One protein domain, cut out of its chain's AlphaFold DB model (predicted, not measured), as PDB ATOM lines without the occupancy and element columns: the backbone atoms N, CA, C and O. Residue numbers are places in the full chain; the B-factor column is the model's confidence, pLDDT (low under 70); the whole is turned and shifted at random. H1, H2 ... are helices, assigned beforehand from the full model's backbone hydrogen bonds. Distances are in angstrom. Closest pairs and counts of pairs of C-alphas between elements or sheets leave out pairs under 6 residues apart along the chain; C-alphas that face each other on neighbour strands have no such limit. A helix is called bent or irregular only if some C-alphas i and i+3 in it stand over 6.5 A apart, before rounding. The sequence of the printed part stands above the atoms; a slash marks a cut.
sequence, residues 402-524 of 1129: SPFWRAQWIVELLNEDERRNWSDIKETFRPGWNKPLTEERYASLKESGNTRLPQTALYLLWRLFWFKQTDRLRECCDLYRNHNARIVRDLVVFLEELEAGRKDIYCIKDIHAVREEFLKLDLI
ATOM      1  N   SER A 402     179.646 158.538 123.490       74.06
ATOM      2  CA  SER A 402     178.854 159.365 124.424       74.06
ATOM      3  C   SER A 402     179.509 160.682 124.829       74.06
ATOM      4  O   SER A 402     178.797 161.691 124.901       74.06
ATOM      5  N   PRO A 403     180.819 160.729 125.156       81.38
ATOM      6  CA  PRO A 403     181.409 161.963 125.635       81.38
ATOM      7  C   PRO A 403     181.503 163.005 124.518       81.38
ATOM      8  O   PRO A 403     181.265 164.176 124.806       81.38
ATOM      9  N   PHE A 404     181.729 162.570 123.271       80.75
ATOM     10  CA  PHE A 404     181.648 163.418 122.082       80.75
ATOM     11  C   PHE A 404     180.235 163.952 121.880       80.75
ATOM     12  O   PHE A 404     180.039 165.159 121.937       80.75
ATOM     13  N   TRP A 405     179.229 163.079 121.768       80.81
ATOM     14  CA  TRP A 405     177.840 163.502 121.536       80.81
ATOM     15  C   TRP A 405     177.300 164.436 122.624       80.81
ATOM     16  O   TRP A 405     176.440 165.277 122.380       80.81
ATOM     17  N   ARG A 406     177.808 164.309 123.852       87.38
ATOM     18  CA  ARG A 406     177.490 165.221 124.954       87.38
ATOM     19  C   ARG A 406     178.128 166.604 124.785       87.38
ATOM     20  O   ARG A 406     177.540 167.577 125.253       87.38
ATOM     21  N   ALA A 407     179.311 166.682 124.184       90.31
ATOM     22  CA  ALA A 407     180.104 167.899 124.031       90.31
ATOM     23  C   ALA A 407     180.064 168.501 122.617       90.31
ATOM     24  O   ALA A 407     180.620 169.576 122.430       90.31
ATOM     25  N   GLN A 408     179.403 167.863 121.648       87.56
ATOM     26  CA  GLN A 408     179.348 168.312 120.253       87.56
ATOM     27  C   GLN A 408     178.903 169.776 120.133       87.56
ATOM     28  O   GLN A 408     179.570 170.565 119.484       87.56
ATOM     29  N   TRP A 409     177.879 170.192 120.882       91.44
ATOM     30  CA  TRP A 409     177.442 171.595 120.919       91.44
ATOM     31  C   TRP A 409     178.534 172.584 121.377       91.44
ATOM     32  O   TRP A 409     178.516 173.744 120.985       91.44
ATOM     33  N   ILE A 410     179.484 172.152 122.216       93.00
ATOM     34  CA  ILE A 410     180.636 172.969 122.636       93.00
ATOM     35  C   ILE A 410     181.651 173.053 121.499       93.00
ATOM     36  O   ILE A 410     182.226 174.116 121.287       93.00
ATOM     37  N   VAL A 411     181.861 171.948 120.783       89.31
ATOM     38  CA  VAL A 411     182.723 171.900 119.598       89.31
ATOM     39  C   VAL A 411     182.193 172.865 118.531       89.31
ATOM     40  O   VAL A 411     182.950 173.716 118.077       89.31
ATOM     41  N   GLU A 412     180.884 172.850 118.258       87.50
ATOM     42  CA  GLU A 412     180.242 173.797 117.331       87.50
ATOM     43  C   GLU A 412     180.347 175.260 117.791       87.50
ATOM     44  O   GLU A 412     180.572 176.167 116.991       87.50
ATOM     45  N   LEU A 413     180.231 175.525 119.098       90.81
ATOM     46  CA  LEU A 413     180.398 176.882 119.634       90.81
ATOM     47  C   LEU A 413     181.829 177.409 119.500       90.81
ATOM     48  O   LEU A 413     182.019 178.619 119.358       90.81
ATOM     49  N   LEU A 414     182.817 176.516 119.573       89.31
ATOM     50  CA  LEU A 414     184.236 176.833 119.436       89.31
ATOM     51  C   LEU A 414     184.708 176.880 117.977       89.31
ATOM     52  O   LEU A 414     185.883 177.151 117.745       89.31
ATOM     53  N   ASN A 415     183.802 176.674 117.019       82.75
ATOM     54  CA  ASN A 415     184.076 176.829 115.599       82.75
ATOM     55  C   ASN A 415     184.242 178.316 115.221       82.75
ATOM     56  O   ASN A 415     183.837 179.226 115.961       82.75
ATOM     57  N   GLU A 416     184.844 178.573 114.062       83.19
ATOM     58  CA  GLU A 416     185.093 179.924 113.565       83.19
ATOM     59  C   GLU A 416     183.803 180.699 113.275       83.19
ATOM     60  O   GLU A 416     182.754 180.123 112.987       83.19
ATOM     61  N   ASP A 417     183.874 182.032 113.357       81.19
ATOM     62  CA  ASP A 417     182.686 182.888 113.241       81.19
ATOM     63  C   ASP A 417     181.903 182.685 111.930       81.19
ATOM     64  O   ASP A 417     180.689 182.873 111.925       81.19
ATOM     65  N   GLU A 418     182.575 182.290 110.846       77.50
ATOM     66  CA  GLU A 418     181.985 182.118 109.510       77.50
ATOM     67  C   GLU A 418     181.324 180.747 109.304       77.50
ATOM     68  O   GLU A 418     180.401 180.638 108.499       77.50
ATOM     69  N   ARG A 419     181.728 179.721 110.067       73.38
ATOM     70  CA  ARG A 419     181.151 178.364 110.010       73.38
ATOM     71  C   ARG A 419     180.138 178.078 111.114       73.38
ATOM     72  O   ARG A 419     179.485 177.039 111.099       73.38
ATOM     73  N   ARG A 420     179.991 178.973 112.095       85.12
ATOM     74  CA  ARG A 420     179.111 178.745 113.246       85.12
ATOM     75  C   ARG A 420     177.631 178.808 112.856       85.12
ATOM     76  O   ARG A 420     177.077 179.895 112.678       85.12
ATOM     77  N   ASN A 421     176.969 177.654 112.842       80.75
ATOM     78  CA  ASN A 421     175.532 177.531 112.607       80.75
ATOM     79  C   ASN A 421     174.749 177.349 113.920       80.75
ATOM     80  O   ASN A 421     174.951 176.409 114.690       80.75
ATOM     81  N   TRP A 422     173.810 178.258 114.187       87.75
ATOM     82  CA  TRP A 422     172.983 178.222 115.397       87.75
ATOM     83  C   TRP A 422     171.929 177.108 115.394       87.75
ATOM     84  O   TRP A 422     171.507 176.686 116.475       87.75
ATOM     85  N   SER A 423     171.497 176.640 114.216       79.50
ATOM     86  CA  SER A 423     170.593 175.490 114.099       79.50
ATOM     87  C   SER A 423     171.312 174.214 114.524       79.50
ATOM     88  O   SER A 423     170.839 173.513 115.419       79.50
ATOM     89  N   ASP A 424     172.520 174.001 114.008       77.88
ATOM     90  CA  ASP A 424     173.337 172.828 114.326       77.88
ATOM     91  C   ASP A 424     173.675 172.783 115.818       77.88
ATOM     92  O   ASP A 424     173.521 171.753 116.469       77.88
ATOM     93  N   ILE A 425     174.015 173.921 116.440       87.50
ATOM     94  CA  ILE A 425     174.221 174.000 117.900       87.50
ATOM     95  C   ILE A 425     172.969 173.543 118.675       87.50
ATOM     96  O   ILE A 425     173.076 172.871 119.706       87.50
ATOM     97  N   LYS A 426     171.770 173.897 118.199       85.31
ATOM     98  CA  LYS A 426     170.501 173.505 118.829       85.31
ATOM     99  C   LYS A 426     170.216 172.010 118.665       85.31
ATOM    100  O   LYS A 426     169.721 171.398 119.609       85.31
ATOM    101  N   GLU A 427     170.525 171.432 117.510       80.88
ATOM    102  CA  GLU A 427     170.313 170.007 117.218       80.88
ATOM    103  C   GLU A 427     171.346 169.103 117.906       80.88
ATOM    104  O   GLU A 427     171.015 168.046 118.455       80.88
ATOM    105  N   THR A 428     172.599 169.550 117.958       83.25
ATOM    106  CA  THR A 428     173.705 168.841 118.616       83.25
ATOM    107  C   THR A 428     173.631 168.926 120.144       83.25
ATOM    108  O   THR A 428     174.158 168.056 120.850       83.25
ATOM    109  N   PHE A 429     172.913 169.908 120.706       86.88
ATOM    110  CA  PHE A 429     172.599 169.939 122.134       86.88
ATOM    111  C   PHE A 429     171.527 168.899 122.489       86.88
ATOM    112  O   PHE A 429     170.332 169.177 122.549       86.88
ATOM    113  N   ARG A 430     171.958 167.672 122.797       81.44
ATOM    114  CA  ARG A 430     171.045 166.569 123.140       81.44
ATOM    115  C   ARG A 430     170.676 166.579 124.636       81.44
ATOM    116  O   ARG A 430     171.546 166.278 125.468       81.44
ATOM    117  N   PRO A 431     169.406 166.823 125.032       76.12
ATOM    118  CA  PRO A 431     169.020 166.924 126.447       76.12
ATOM    119  C   PRO A 431     169.211 165.621 127.238       76.12
ATOM    120  O   PRO A 431     169.582 165.648 128.411       76.12
ATOM    121  N   GLY A 432     169.036 164.463 126.587       76.88
ATOM    122  CA  GLY A 432     169.251 163.151 127.213       76.88
ATOM    123  C   GLY A 432     170.682 162.951 127.738       76.88
ATOM    124  O   GLY A 432     170.884 162.317 128.780       76.88
ATOM    125  N   TRP A 433     171.661 163.557 127.059       79.38
ATOM    126  CA  TRP A 433     173.087 163.532 127.399       79.38
ATOM    127  C   TRP A 433     173.480 164.669 128.349       79.38
ATOM    128  O   TRP A 433     174.301 164.483 129.252       79.38
ATOM    129  N   ASN A 434     172.828 165.821 128.200       87.12
ATOM    130  CA  ASN A 434     173.034 167.036 128.978       87.12
ATOM    131  C   ASN A 434     171.934 167.209 130.045       87.12
ATOM    132  O   ASN A 434     171.264 168.234 130.072       87.12
ATOM    133  N   LYS A 435     171.701 166.227 130.932       85.50
ATOM    134  CA  LYS A 435     170.618 166.367 131.939       85.50
ATOM    135  C   LYS A 435     170.913 167.481 132.973       85.50
ATOM    136  O   LYS A 435     172.082 167.843 133.141       85.50
ATOM    137  N   PRO A 436     169.895 167.972 133.715       87.38
ATOM    138  CA  PRO A 436     170.054 169.025 134.720       87.38
ATOM    139  C   PRO A 436     171.204 168.771 135.702       87.38
ATOM    140  O   PRO A 436     171.368 167.661 136.226       87.38
ATOM    141  N   LEU A 437     172.002 169.809 135.958       89.38
ATOM    142  CA  LEU A 437     173.160 169.764 136.845       89.38
ATOM    143  C   LEU A 437     172.729 169.984 138.305       89.38
ATOM    144  O   LEU A 437     172.979 171.038 138.903       89.38
ATOM    145  N   THR A 438     172.065 168.968 138.865       89.50
ATOM    146  CA  THR A 438     171.725 168.884 140.296       89.50
ATOM    147  C   THR A 438     172.987 168.920 141.162       89.50
ATOM    148  O   THR A 438     174.070 168.590 140.683       89.50
ATOM    149  N   GLU A 439     172.870 169.279 142.444       90.62
ATOM    150  CA  GLU A 439     174.023 169.315 143.366       90.62
ATOM    151  C   GLU A 439     174.764 167.970 143.443       90.62
ATOM    152  O   GLU A 439     175.991 167.927 143.394       90.62
ATOM    153  N   GLU A 440     174.027 166.857 143.481       91.00
ATOM    154  CA  GLU A 440     174.604 165.508 143.483       91.00
ATOM    155  C   GLU A 440     175.389 165.224 142.195       91.00
ATOM    156  O   GLU A 440     176.521 164.735 142.235       91.00
ATOM    157  N   ARG A 441     174.821 165.579 141.035       89.56
ATOM    158  CA  ARG A 441     175.478 165.361 139.747       89.56
ATOM    159  C   ARG A 441     176.673 166.282 139.549       89.56
ATOM    160  O   ARG A 441     177.686 165.841 139.016       89.56
ATOM    161  N   TYR A 442     176.560 167.534 139.981       94.00
ATOM    162  CA  TYR A 442     177.664 168.484 139.992       94.00
ATOM    163  C   TYR A 442     178.825 167.948 140.825       94.00
ATOM    164  O   TYR A 442     179.936 167.851 140.310       94.00
ATOM    165  N   ALA A 443     178.561 167.512 142.061       92.50
ATOM    166  CA  ALA A 443     179.572 166.921 142.928       92.50
ATOM    167  C   ALA A 443     180.216 165.675 142.296       92.50
ATOM    168  O   ALA A 443     181.438 165.554 142.303       92.50
ATOM    169  N   SER A 444     179.415 164.794 141.688       90.50
ATOM    170  CA  SER A 444     179.907 163.586 141.015       90.50
ATOM    171  C   SER A 444     180.790 163.889 139.797       90.50
ATOM    172  O   SER A 444     181.874 163.319 139.673       90.50
ATOM    173  N   LEU A 445     180.367 164.797 138.908       90.75
ATOM    174  CA  LEU A 445     181.157 165.191 137.733       90.75
ATOM    175  C   LEU A 445     182.436 165.923 138.137       90.75
ATOM    176  O   LEU A 445     183.479 165.695 137.530       90.75
ATOM    177  N   LYS A 446     182.355 166.768 139.169       94.31
ATOM    178  CA  LYS A 446     183.497 167.492 139.724       94.31
ATOM    179  C   LYS A 446     184.546 166.536 140.297       94.31
ATOM    180  O   LYS A 446     185.725 166.651 139.988       94.31
ATOM    181  N   GLU A 447     184.115 165.553 141.084       90.75
ATOM    182  CA  GLU A 447     185.020 164.554 141.662       90.75
ATOM    183  C   GLU A 447     185.627 163.637 140.590       90.75
ATOM    184  O   GLU A 447     186.838 163.418 140.564       90.75
ATOM    185  N   SER A 448     184.798 163.144 139.663       87.75
ATOM    186  CA  SER A 448     185.241 162.284 138.558       87.75
ATOM    187  C   SER A 448     186.230 163.000 137.638       87.75
ATOM    188  O   SER A 448     187.258 162.432 137.267       87.75
ATOM    189  N   GLY A 449     185.953 164.268 137.316       88.75
ATOM    190  CA  GLY A 449     186.838 165.125 136.535       88.75
ATOM    191  C   GLY A 449     188.186 165.367 137.209       88.75
ATOM    192  O   GLY A 449     189.189 165.407 136.513       88.75
ATOM    193  N   ASN A 450     188.213 165.472 138.544       88.12
ATOM    194  CA  ASN A 450     189.439 165.712 139.308       88.12
ATOM    195  C   ASN A 450     190.354 164.483 139.413       88.12
ATOM    196  O   ASN A 450     191.574 164.614 139.486       88.12
ATOM    197  N   THR A 451     189.755 163.297 139.539       81.00
ATOM    198  CA  THR A 451     190.470 162.097 140.002       81.00
ATOM    199  C   THR A 451     190.644 161.027 138.935       81.00
ATOM    200  O   THR A 451     191.581 160.240 139.039       81.00
ATOM    201  N   ARG A 452     189.758 160.968 137.930       79.75
ATOM    202  CA  ARG A 452     189.665 159.804 137.037       79.75
ATOM    203  C   ARG A 452     189.566 160.143 135.554       79.75
ATOM    204  O   ARG A 452     190.201 159.470 134.753       79.75
ATOM    205  N   LEU A 453     188.747 161.124 135.175       88.00
ATOM    206  CA  LEU A 453     188.372 161.378 133.778       88.00
ATOM    207  C   LEU A 453     188.627 162.846 133.398       88.00
ATOM    208  O   LEU A 453     187.697 163.656 133.486       88.00
ATOM    209  N   PRO A 454     189.838 163.207 132.930       91.50
ATOM    210  CA  PRO A 454     190.172 164.576 132.535       91.50
ATOM    211  C   PRO A 454     189.171 165.188 131.543       91.50
ATOM    212  O   PRO A 454     188.763 166.332 131.711       91.50
ATOM    213  N   GLN A 455     188.672 164.414 130.574       90.81
ATOM    214  CA  GLN A 455     187.656 164.850 129.607       90.81
ATOM    215  C   GLN A 455     186.322 165.259 130.261       90.81
ATOM    216  O   GLN A 455     185.602 166.116 129.748       90.81
ATOM    217  N   THR A 456     186.000 164.710 131.440       91.38
ATOM    218  CA  THR A 456     184.839 165.151 132.232       91.38
ATOM    219  C   THR A 456     185.078 166.526 132.853       91.38
ATOM    220  O   THR A 456     184.151 167.337 132.884       91.38
ATOM    221  N   ALA A 457     186.306 166.821 133.302       94.69
ATOM    222  CA  ALA A 457     186.672 168.161 133.759       94.69
ATOM    223  C   ALA A 457     186.595 169.180 132.612       94.69
ATOM    224  O   ALA A 457     186.028 170.254 132.816       94.69
ATOM    225  N   LEU A 458     187.066 168.820 131.408       95.81
ATOM    226  CA  LEU A 458     186.985 169.679 130.216       95.81
ATOM    227  C   LEU A 458     185.538 170.063 129.893       95.81
ATOM    228  O   LEU A 458     185.208 171.244 129.796       95.81
ATOM    229  N   TYR A 459     184.660 169.063 129.785       95.31
ATOM    230  CA  TYR A 459     183.239 169.289 129.528       95.31
ATOM    231  C   TYR A 459     182.583 170.133 130.628       95.31
ATOM    232  O   TYR A 459     181.836 171.063 130.325       95.31
ATOM    233  N   LEU A 460     182.853 169.838 131.907       95.88
ATOM    234  CA  LEU A 460     182.250 170.571 133.020       95.88
ATOM    235  C   LEU A 460     182.668 172.046 133.011       95.88
ATOM    236  O   LEU A 460     181.804 172.911 133.115       95.88
ATOM    237  N   LEU A 461     183.959 172.339 132.847       97.50
ATOM    238  CA  LEU A 461     184.483 173.705 132.794       97.50
ATOM    239  C   LEU A 461     183.838 174.524 131.663       97.50
ATOM    240  O   LEU A 461     183.275 175.591 131.921       97.50
ATOM    241  N   TRP A 462     183.820 173.989 130.438       96.69
ATOM    242  CA  TRP A 462     183.180 174.653 129.299       96.69
ATOM    243  C   TRP A 462     181.672 174.822 129.482       96.69
ATOM    244  O   TRP A 462     181.140 175.905 129.237       96.69
ATOM    245  N   ARG A 463     180.970 173.795 129.977       94.94
ATOM    246  CA  ARG A 463     179.532 173.882 130.270       94.94
ATOM    247  C   ARG A 463     179.233 175.022 131.246       94.94
ATOM    248  O   ARG A 463     178.285 175.777 131.036       94.94
ATOM    249  N   LEU A 464     180.012 175.137 132.323       96.31
ATOM    250  CA  LEU A 464     179.823 176.180 133.335       96.31
ATOM    251  C   LEU A 464     180.091 177.579 132.763       96.31
ATOM    252  O   LEU A 464     179.334 178.503 133.067       96.31
ATOM    253  N   PHE A 465     181.109 177.720 131.908       96.56
ATOM    254  CA  PHE A 465     181.412 178.967 131.207       96.56
ATOM    255  C   PHE A 465     180.272 179.409 130.280       96.56
ATOM    256  O   PHE A 465     179.783 180.535 130.415       96.56
ATOM    257  N   TRP A 466     179.812 178.531 129.382       95.94
ATOM    258  CA  TRP A 466     178.774 178.857 128.397       95.94
ATOM    259  C   TRP A 466     177.432 179.201 129.049       95.94
ATOM    260  O   TRP A 466     176.770 180.148 128.632       95.94
ATOM    261  N   PHE A 467     177.067 178.514 130.135       94.06
ATOM    262  CA  PHE A 467     175.843 178.799 130.891       94.06
ATOM    263  C   PHE A 467     175.995 179.877 131.980       94.06
ATOM    264  O   PHE A 467     175.088 180.045 132.797       94.06
ATOM    265  N   LYS A 468     177.117 180.613 132.020       94.12
ATOM    266  CA  LYS A 468     177.398 181.683 133.003       94.12
ATOM    267  C   LYS A 468     177.235 181.260 134.470       94.12
ATOM    268  O   LYS A 468     176.848 182.055 135.331       94.12
ATOM    269  N   GLN A 469     177.574 180.017 134.794       93.00
ATOM    270  CA  GLN A 469     177.537 179.498 136.165       93.00
ATOM    271  C   GLN A 469     178.823 179.878 136.924       93.00
ATOM    272  O   GLN A 469     179.551 179.017 137.412       93.00
ATOM    273  N   THR A 470     179.102 181.183 137.005       92.12
ATOM    274  CA  THR A 470     180.396 181.776 137.402       92.12
ATOM    275  C   THR A 470     180.922 181.291 138.757       92.12
ATOM    276  O   THR A 470     182.113 181.020 138.890       92.12
ATOM    277  N   ASP A 471     180.055 181.127 139.762       94.06
ATOM    278  CA  ASP A 471     180.474 180.659 141.092       94.06
ATOM    279  C   ASP A 471     180.962 179.202 141.057       94.06
ATOM    280  O   ASP A 471     182.033 178.890 141.577       94.06
ATOM    281  N   ARG A 472     180.217 178.325 140.368       95.56
ATOM    282  CA  ARG A 472     180.598 176.920 140.155       95.56
ATOM    283  C   ARG A 472     181.821 176.795 139.247       95.56
ATOM    284  O   ARG A 472     182.635 175.898 139.454       95.56
ATOM    285  N   LEU A 473     181.957 177.677 138.249       96.81
ATOM    286  CA  LEU A 473     183.138 177.734 137.386       96.81
ATOM    287  C   LEU A 473     184.384 178.058 138.213       96.81
ATOM    288  O   LEU A 473     185.362 177.325 138.130       96.81
ATOM    289  N   ARG A 474     184.327 179.094 139.063       96.19
ATOM    290  CA  ARG A 474     185.438 179.473 139.947       96.19
ATOM    291  C   ARG A 474     185.823 178.339 140.896       96.19
ATOM    292  O   ARG A 474     187.004 178.042 141.029       96.19
ATOM    293  N   GLU A 475     184.836 177.673 141.496       96.62
ATOM    294  CA  GLU A 475     185.072 176.504 142.351       96.62
ATOM    295  C   GLU A 475     185.808 175.377 141.601       96.62
ATOM    296  O   GLU A 475     186.785 174.824 142.110       96.62
ATOM    297  N   CYS A 476     185.373 175.050 140.378       96.94
ATOM    298  CA  CYS A 476     186.045 174.053 139.544       96.94
ATOM    299  C   CYS A 476     187.454 174.499 139.123       96.94
ATOM    300  O   CYS A 476     188.372 173.684 139.174       96.94
ATOM    301  N   CYS A 477     187.650 175.766 138.750       97.06
ATOM    302  CA  CYS A 477     188.967 176.308 138.408       97.06
ATOM    303  C   CYS A 477     189.952 176.194 139.579       97.06
ATOM    304  O   CYS A 477     191.077 175.738 139.389       97.06
ATOM    305  N   ASP A 478     189.526 176.532 140.799       95.81
ATOM    306  CA  ASP A 478     190.375 176.426 141.989       95.81
ATOM    307  C   ASP A 478     190.748 174.974 142.313       95.81
ATOM    308  O   ASP A 478     191.902 174.698 142.653       95.81
ATOM    309  N   LEU A 479     189.804 174.039 142.157       95.81
ATOM    310  CA  LEU A 479     190.059 172.608 142.330       95.81
ATOM    311  C   LEU A 479     191.048 172.075 141.280       95.81
ATOM    312  O   LEU A 479     191.999 171.372 141.620       95.81
ATOM    313  N   TYR A 480     190.840 172.423 140.010       97.38
ATOM    314  CA  TYR A 480     191.576 171.858 138.879       97.38
ATOM    315  C   TYR A 480     192.886 172.585 138.542       97.38
ATOM    316  O   TYR A 480     193.640 172.126 137.682       97.38
ATOM    317  N   ARG A 481     193.220 173.683 139.229       95.06
ATOM    318  CA  ARG A 481     194.450 174.461 138.982       95.06
ATOM    319  C   ARG A 481     195.727 173.617 139.044       95.06
ATOM    320  O   ARG A 481     196.666 173.854 138.291       95.06
ATOM    321  N   ASN A 482     195.747 172.616 139.925       92.88
ATOM    322  CA  ASN A 482     196.860 171.678 140.098       92.88
ATOM    323  C   ASN A 482     196.517 170.261 139.603       92.88
ATOM    324  O   ASN A 482     197.095 169.290 140.081       92.88
ATOM    325  N   HIS A 483     195.556 170.133 138.682       95.50
ATOM    326  CA  HIS A 483     195.135 168.847 138.127       95.50
ATOM    327  C   HIS A 483     196.310 168.111 137.464       95.50
ATOM    328  O   HIS A 483     197.186 168.762 136.907       95.50
ATOM    329  N   ASN A 484     196.338 166.772 137.468       91.94
ATOM    330  CA  ASN A 484     197.463 165.991 136.921       91.94
ATOM    331  C   ASN A 484     197.633 166.150 135.397       91.94
ATOM    332  O   ASN A 484     198.758 166.202 134.901       91.94
ATOM    333  N   ALA A 485     196.531 166.300 134.663       93.62
ATOM    334  CA  ALA A 485     196.517 166.539 133.218       93.62
ATOM    335  C   ALA A 485     196.823 168.002 132.864       93.62
ATOM    336  O   ALA A 485     196.115 168.902 133.330       93.62
ATOM    337  N   ARG A 486     197.812 168.250 131.994       93.81
ATOM    338  CA  ARG A 486     198.111 169.599 131.483       93.81
ATOM    339  C   ARG A 486     196.931 170.191 130.719       93.81
ATOM    340  O   ARG A 486     196.640 171.359 130.933       93.81
ATOM    341  N   ILE A 487     196.207 169.398 129.923       93.44
ATOM    342  CA  ILE A 487     195.049 169.885 129.152       93.44
ATOM    343  C   ILE A 487     193.969 170.529 130.027       93.44
ATOM    344  O   ILE A 487     193.342 171.507 129.624       93.44
ATOM    345  N   VAL A 488     193.796 170.037 131.257       96.75
ATOM    346  CA  VAL A 488     192.863 170.611 132.234       96.75
ATOM    347  C   VAL A 488     193.443 171.878 132.866       96.75
ATOM    348  O   VAL A 488     192.741 172.881 132.954       96.75
ATOM    349  N   ARG A 489     194.718 171.864 133.281       96.19
ATOM    350  CA  ARG A 489     195.378 173.048 133.869       96.19
ATOM    351  C   ARG A 489     195.403 174.222 132.888       96.19
ATOM    352  O   ARG A 489     195.083 175.346 133.265       96.19
ATOM    353  N   ASP A 490     195.733 173.941 131.634       96.06
ATOM    354  CA  ASP A 490     195.760 174.920 130.554       96.06
ATOM    355  C   ASP A 490     194.338 175.447 130.277       96.06
ATOM    356  O   ASP A 490     194.167 176.657 130.126       96.06
ATOM    357  N   LEU A 491     193.296 174.598 130.324       96.44
ATOM    358  CA  LEU A 491     191.906 175.066 130.213       96.44
ATOM    359  C   LEU A 491     191.521 176.015 131.352       96.44
ATOM    360  O   LEU A 491     190.853 177.015 131.113       96.44
ATOM    361  N   VAL A 492     191.928 175.713 132.590       97.81
ATOM    362  CA  VAL A 492     191.649 176.575 133.749       97.81
ATOM    363  C   VAL A 492     192.237 177.964 133.530       97.81
ATOM    364  O   VAL A 492     191.508 178.946 133.629       97.81
ATOM    365  N   VAL A 493     193.524 178.047 133.178       96.56
ATOM    366  CA  VAL A 493     194.181 179.332 132.886       96.56
ATOM    367  C   VAL A 493     193.460 180.054 131.749       96.56
ATOM    368  O   VAL A 493     193.180 181.244 131.851       96.56
ATOM    369  N   PHE A 494     193.101 179.322 130.695       94.75
ATOM    370  CA  PHE A 494     192.422 179.885 129.538       94.75
ATOM    371  C   PHE A 494     191.048 180.473 129.895       94.75
ATOM    372  O   PHE A 494     190.778 181.629 129.579       94.75
ATOM    373  N   LEU A 495     190.195 179.742 130.618       96.06
ATOM    374  CA  LEU A 495     188.876 180.238 131.032       96.06
ATOM    375  C   LEU A 495     188.963 181.388 132.042       96.06
ATOM    376  O   LEU A 495     188.102 182.267 132.031       96.06
ATOM    377  N   GLU A 496     189.992 181.423 132.893       95.62
ATOM    378  CA  GLU A 496     190.243 182.560 133.785       95.62
ATOM    379  C   GLU A 496     190.598 183.835 133.014       95.62
ATOM    380  O   GLU A 496     190.133 184.912 133.385       95.62
ATOM    381  N   GLU A 497     191.365 183.730 131.924       94.50
ATOM    382  CA  GLU A 497     191.625 184.861 131.027       94.50
ATOM    383  C   GLU A 497     190.341 185.358 130.353       94.50
ATOM    384  O   GLU A 497     190.122 186.572 130.271       94.50
ATOM    385  N   LEU A 498     189.473 184.442 129.905       93.81
ATOM    386  CA  LEU A 498     188.176 184.802 129.323       93.81
ATOM    387  C   LEU A 498     187.291 185.509 130.353       93.81
ATOM    388  O   LEU A 498     186.779 186.592 130.091       93.81
ATOM    389  N   GLU A 499     187.157 184.968 131.565       94.38
ATOM    390  CA  GLU A 499     186.386 185.612 132.639       94.38
ATOM    391  C   GLU A 499     187.011 186.940 133.112       94.38
ATOM    392  O   GLU A 499     186.297 187.829 133.582       94.38
ATOM    393  N   ALA A 500     188.323 187.128 132.938       93.00
ATOM    394  CA  ALA A 500     189.010 188.398 133.176       93.00
ATOM    395  C   ALA A 500     188.806 189.438 132.051       93.00
ATOM    396  O   ALA A 500     189.246 190.583 132.194       93.00
ATOM    397  N   GLY A 501     188.113 189.077 130.966       90.38
ATOM    398  CA  GLY A 501     187.679 189.990 129.908       90.38
ATOM    399  C   GLY A 501     188.399 189.835 128.568       90.38
ATOM    400  O   GLY A 501     188.263 190.722 127.720       90.38
ATOM    401  N   ARG A 502     189.158 188.753 128.354       92.44
ATOM    402  CA  ARG A 502     189.666 188.408 127.020       92.44
ATOM    403  C   ARG A 502     188.500 188.044 126.099       92.44
ATOM    404  O   ARG A 502     187.678 187.202 126.438       92.44
ATOM    405  N   LYS A 503     188.458 188.666 124.920       90.25
ATOM    406  CA  LYS A 503     187.349 188.520 123.965       90.25
ATOM    407  C   LYS A 503     187.687 187.625 122.785       90.25
ATOM    408  O   LYS A 503     186.850 186.840 122.357       90.25
ATOM    409  N   ASP A 504     188.892 187.770 122.261       85.94
ATOM    410  CA  ASP A 504     189.342 187.138 121.036       85.94
ATOM    411  C   ASP A 504     190.075 185.821 121.313       85.94
ATOM    412  O   ASP A 504     190.948 185.712 122.188       85.94
ATOM    413  N   ILE A 505     189.710 184.805 120.535       83.75
ATOM    414  CA  ILE A 505     190.356 183.496 120.515       83.75
ATOM    415  C   ILE A 505     190.547 183.123 119.052       83.75
ATOM    416  O   ILE A 505     189.679 182.502 118.452       83.75
ATOM    417  N   TYR A 506     191.685 183.515 118.482       80.44
ATOM    418  CA  TYR A 506     192.077 183.173 117.114       80.44
ATOM    419  C   TYR A 506     190.979 183.462 116.066       80.44
ATOM    420  O   TYR A 506     190.834 184.612 115.656       80.44
ATOM    421  N   CYS A 507     190.197 182.454 115.668       78.12
ATOM    422  CA  CYS A 507     189.112 182.529 114.686       78.12
ATOM    423  C   CYS A 507     187.772 183.062 115.243       78.12
ATOM    424  O   CYS A 507     186.836 183.292 114.478       78.12
ATOM    425  N   ILE A 508     187.674 183.292 116.558       87.88
ATOM    426  CA  ILE A 508     186.496 183.854 117.235       87.88
ATOM    427  C   ILE A 508     186.803 185.285 117.681       87.88
ATOM    428  O   ILE A 508     187.654 185.504 118.551       87.88
ATOM    429  N   LYS A 509     186.093 186.273 117.120       90.25
ATOM    430  CA  LYS A 509     186.356 187.704 117.379       90.25
ATOM    431  C   LYS A 509     185.905 188.167 118.768       90.25
ATOM    432  O   LYS A 509     186.565 189.010 119.373       90.25
ATOM    433  N   ASP A 510     184.775 187.658 119.260       94.00
ATOM    434  CA  ASP A 510     184.253 187.973 120.597       94.00
ATOM    435  C   ASP A 510     183.490 186.771 121.177       94.00
ATOM    436  O   ASP A 510     182.286 186.613 120.964       94.00
ATOM    437  N   ILE A 511     184.177 185.919 121.945       93.31
ATOM    438  CA  ILE A 511     183.570 184.724 122.551       93.31
ATOM    439  C   ILE A 511     182.446 185.063 123.538       93.31
ATOM    440  O   ILE A 511     181.528 184.268 123.742       93.31
ATOM    441  N   HIS A 512     182.467 186.250 124.149       95.06
ATOM    442  CA  HIS A 512     181.375 186.656 125.024       95.06
ATOM    443  C   HIS A 512     180.122 186.993 124.223       95.06
ATOM    444  O   HIS A 512     179.036 186.632 124.665       95.06
ATOM    445  N   ALA A 513     180.260 187.610 123.045       94.12
ATOM    446  CA  ALA A 513     179.135 187.802 122.132       94.12
ATOM    447  C   ALA A 513     178.549 186.453 121.685       94.12
ATOM    448  O   ALA A 513     177.336 186.266 121.764       94.12
ATOM    449  N   VAL A 514     179.402 185.482 121.335       93.94
ATOM    450  CA  VAL A 514     178.977 184.104 121.023       93.94
ATOM    451  C   VAL A 514     178.219 183.485 122.197       93.94
ATOM    452  O   VAL A 514     177.153 182.901 122.013       93.94
ATOM    453  N   ARG A 515     178.718 183.665 123.426       94.94
ATOM    454  CA  ARG A 515     178.052 183.176 124.639       94.94
ATOM    455  C   ARG A 515     176.683 183.822 124.843       94.94
ATOM    456  O   ARG A 515     175.758 183.129 125.256       94.94
ATOM    457  N   GLU A 516     176.528 185.119 124.575       95.38
ATOM    458  CA  GLU A 516     175.215 185.771 124.658       95.38
ATOM    459  C   GLU A 516     174.232 185.209 123.629       95.38
ATOM    460  O   GLU A 516     173.093 184.924 123.990       95.38
ATOM    461  N   GLU A 517     174.649 185.027 122.373       93.62
ATOM    462  CA  GLU A 517     173.798 184.433 121.332       93.62
ATOM    463  C   GLU A 517     173.418 182.983 121.672       93.62
ATOM    464  O   GLU A 517     172.243 182.626 121.603       93.62
ATOM    465  N   PHE A 518     174.368 182.179 122.162       94.12
ATOM    466  CA  PHE A 518     174.101 180.824 122.655       94.12
ATOM    467  C   PHE A 518     173.032 180.807 123.754       94.12
ATOM    468  O   PHE A 518     172.109 179.995 123.726       94.12
ATOM    469  N   LEU A 519     173.107 181.729 124.717       91.94
ATOM    470  CA  LEU A 519     172.121 181.811 125.796       91.94
ATOM    471  C   LEU A 519     170.715 182.165 125.290       91.94
ATOM    472  O   LEU A 519     169.737 181.760 125.923       91.94
ATOM    473  N   LYS A 520     170.584 182.860 124.149       90.94
ATOM    474  CA  LYS A 520     169.275 183.132 123.521       90.94
ATOM    475  C   LYS A 520     168.606 181.877 122.967       90.94
ATOM    476  O   LYS A 520     167.386 181.880 122.828       90.94
ATOM    477  N   LEU A 521     169.366 180.812 122.690       87.75
ATOM    478  CA  LEU A 521     168.801 179.518 122.293       87.75
ATOM    479  C   LEU A 521     168.022 178.838 123.430       87.75
ATOM    480  O   LEU A 521     167.269 177.900 123.178       87.75
ATOM    481  N   ASP A 522     168.207 179.299 124.673       86.69
ATOM    482  CA  ASP A 522     167.528 178.807 125.874       86.69
ATOM    483  C   ASP A 522     167.611 177.278 126.045       86.69
ATOM    484  O   ASP A 522     166.627 176.586 126.305       86.69
ATOM    485  N   LEU A 523     168.822 176.737 125.899       86.69
ATOM    486  CA  LEU A 523     169.087 175.294 125.966       86.69
ATOM    487  C   LEU A 523     169.344 174.778 127.390       86.69
ATOM    488  O   LEU A 523     169.562 173.585 127.579       86.69
ATOM    489  N   ILE A 524     169.294 175.648 128.409       85.00
ATOM    490  CA  ILE A 524     169.577 175.301 129.813       85.00
ATOM    491  C   ILE A 524     168.619 174.189 130.281       85.00
ATOM    492  O   ILE A 524     167.419 174.449 130.414       85.00
TER     493      ILE A 524
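Overview. This is residues 402 to 524 of the 1129 residues of an uncharacterized protein of Candidatus Melainabacteria bacterium (UniProt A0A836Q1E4). H4 is the core: with H5 and H6 it makes an up-and-down bundle, each helix running against the one before. H3 packs with residues 445 to 450 on H4, and the hairpin of H1 and H2 packs through H1 on the opposite side of H4, with H7 at the last residue of H4. The 123 printed residues hold seven named helices, H1 to H7, and no named strand: all helix. The whole is compact, radius of gyration of the C-alphas 13.9 A, spanning 37 by 32 by 22 A.

Arrangement. H1, residues 402 to 413, and H2, residues 422 to 428, touch as a hairpin at a shallow tilt of 5 degrees, C-alphas 409 and 425 closest at 5.0 A. H4, residues 454 to 466, is the hub, touching five helices. It touches H1 at a steep tilt of 39 degrees, C-alphas 407 and 459 closest at 6.5 A. H3, residues 439 to 451, touches H4 with residues 445 to 450 alone, C-alphas 449 and 457 closest at 4.1 A. H5, residues 470 to 480, forms a hairpin with H4, C-alphas 464 and 473 closest at 5.5 A. H6, residues 486 to 499, forms another with H5, C-alphas 477 and 492 closest at 5.4 A, and touches H4, C-alphas 458 and 488 closest at 6.3 A. H7, residues 511 to 520, only just touches H4, with 3 pairs of C-alphas within 8 A, at residue 466 alone; C-alphas 466 and 515 are closest at 5.8 A. Every O i to N i+4 pair is within hydrogen-bond range in H2 to H7, and 6 of 8 in H1.

Along the chain. H1 begins at C-alpha 402 (178.854, 159.365, 124.424) and is irregular, C-alphas 406 and 409 being 7.5 A apart. H6 is 19.9 A long, H4 18.7 A and H3 18.3 A. H7 ends at C-alpha 520 (169.275, 183.132, 123.521).

Size, cuts and confidence. C-alphas 418 and 440 are the two farthest apart, at 38.5 A. The printed part has no cut, the link H6 to H7 is long, and no printed residue has a pLDDT under 70.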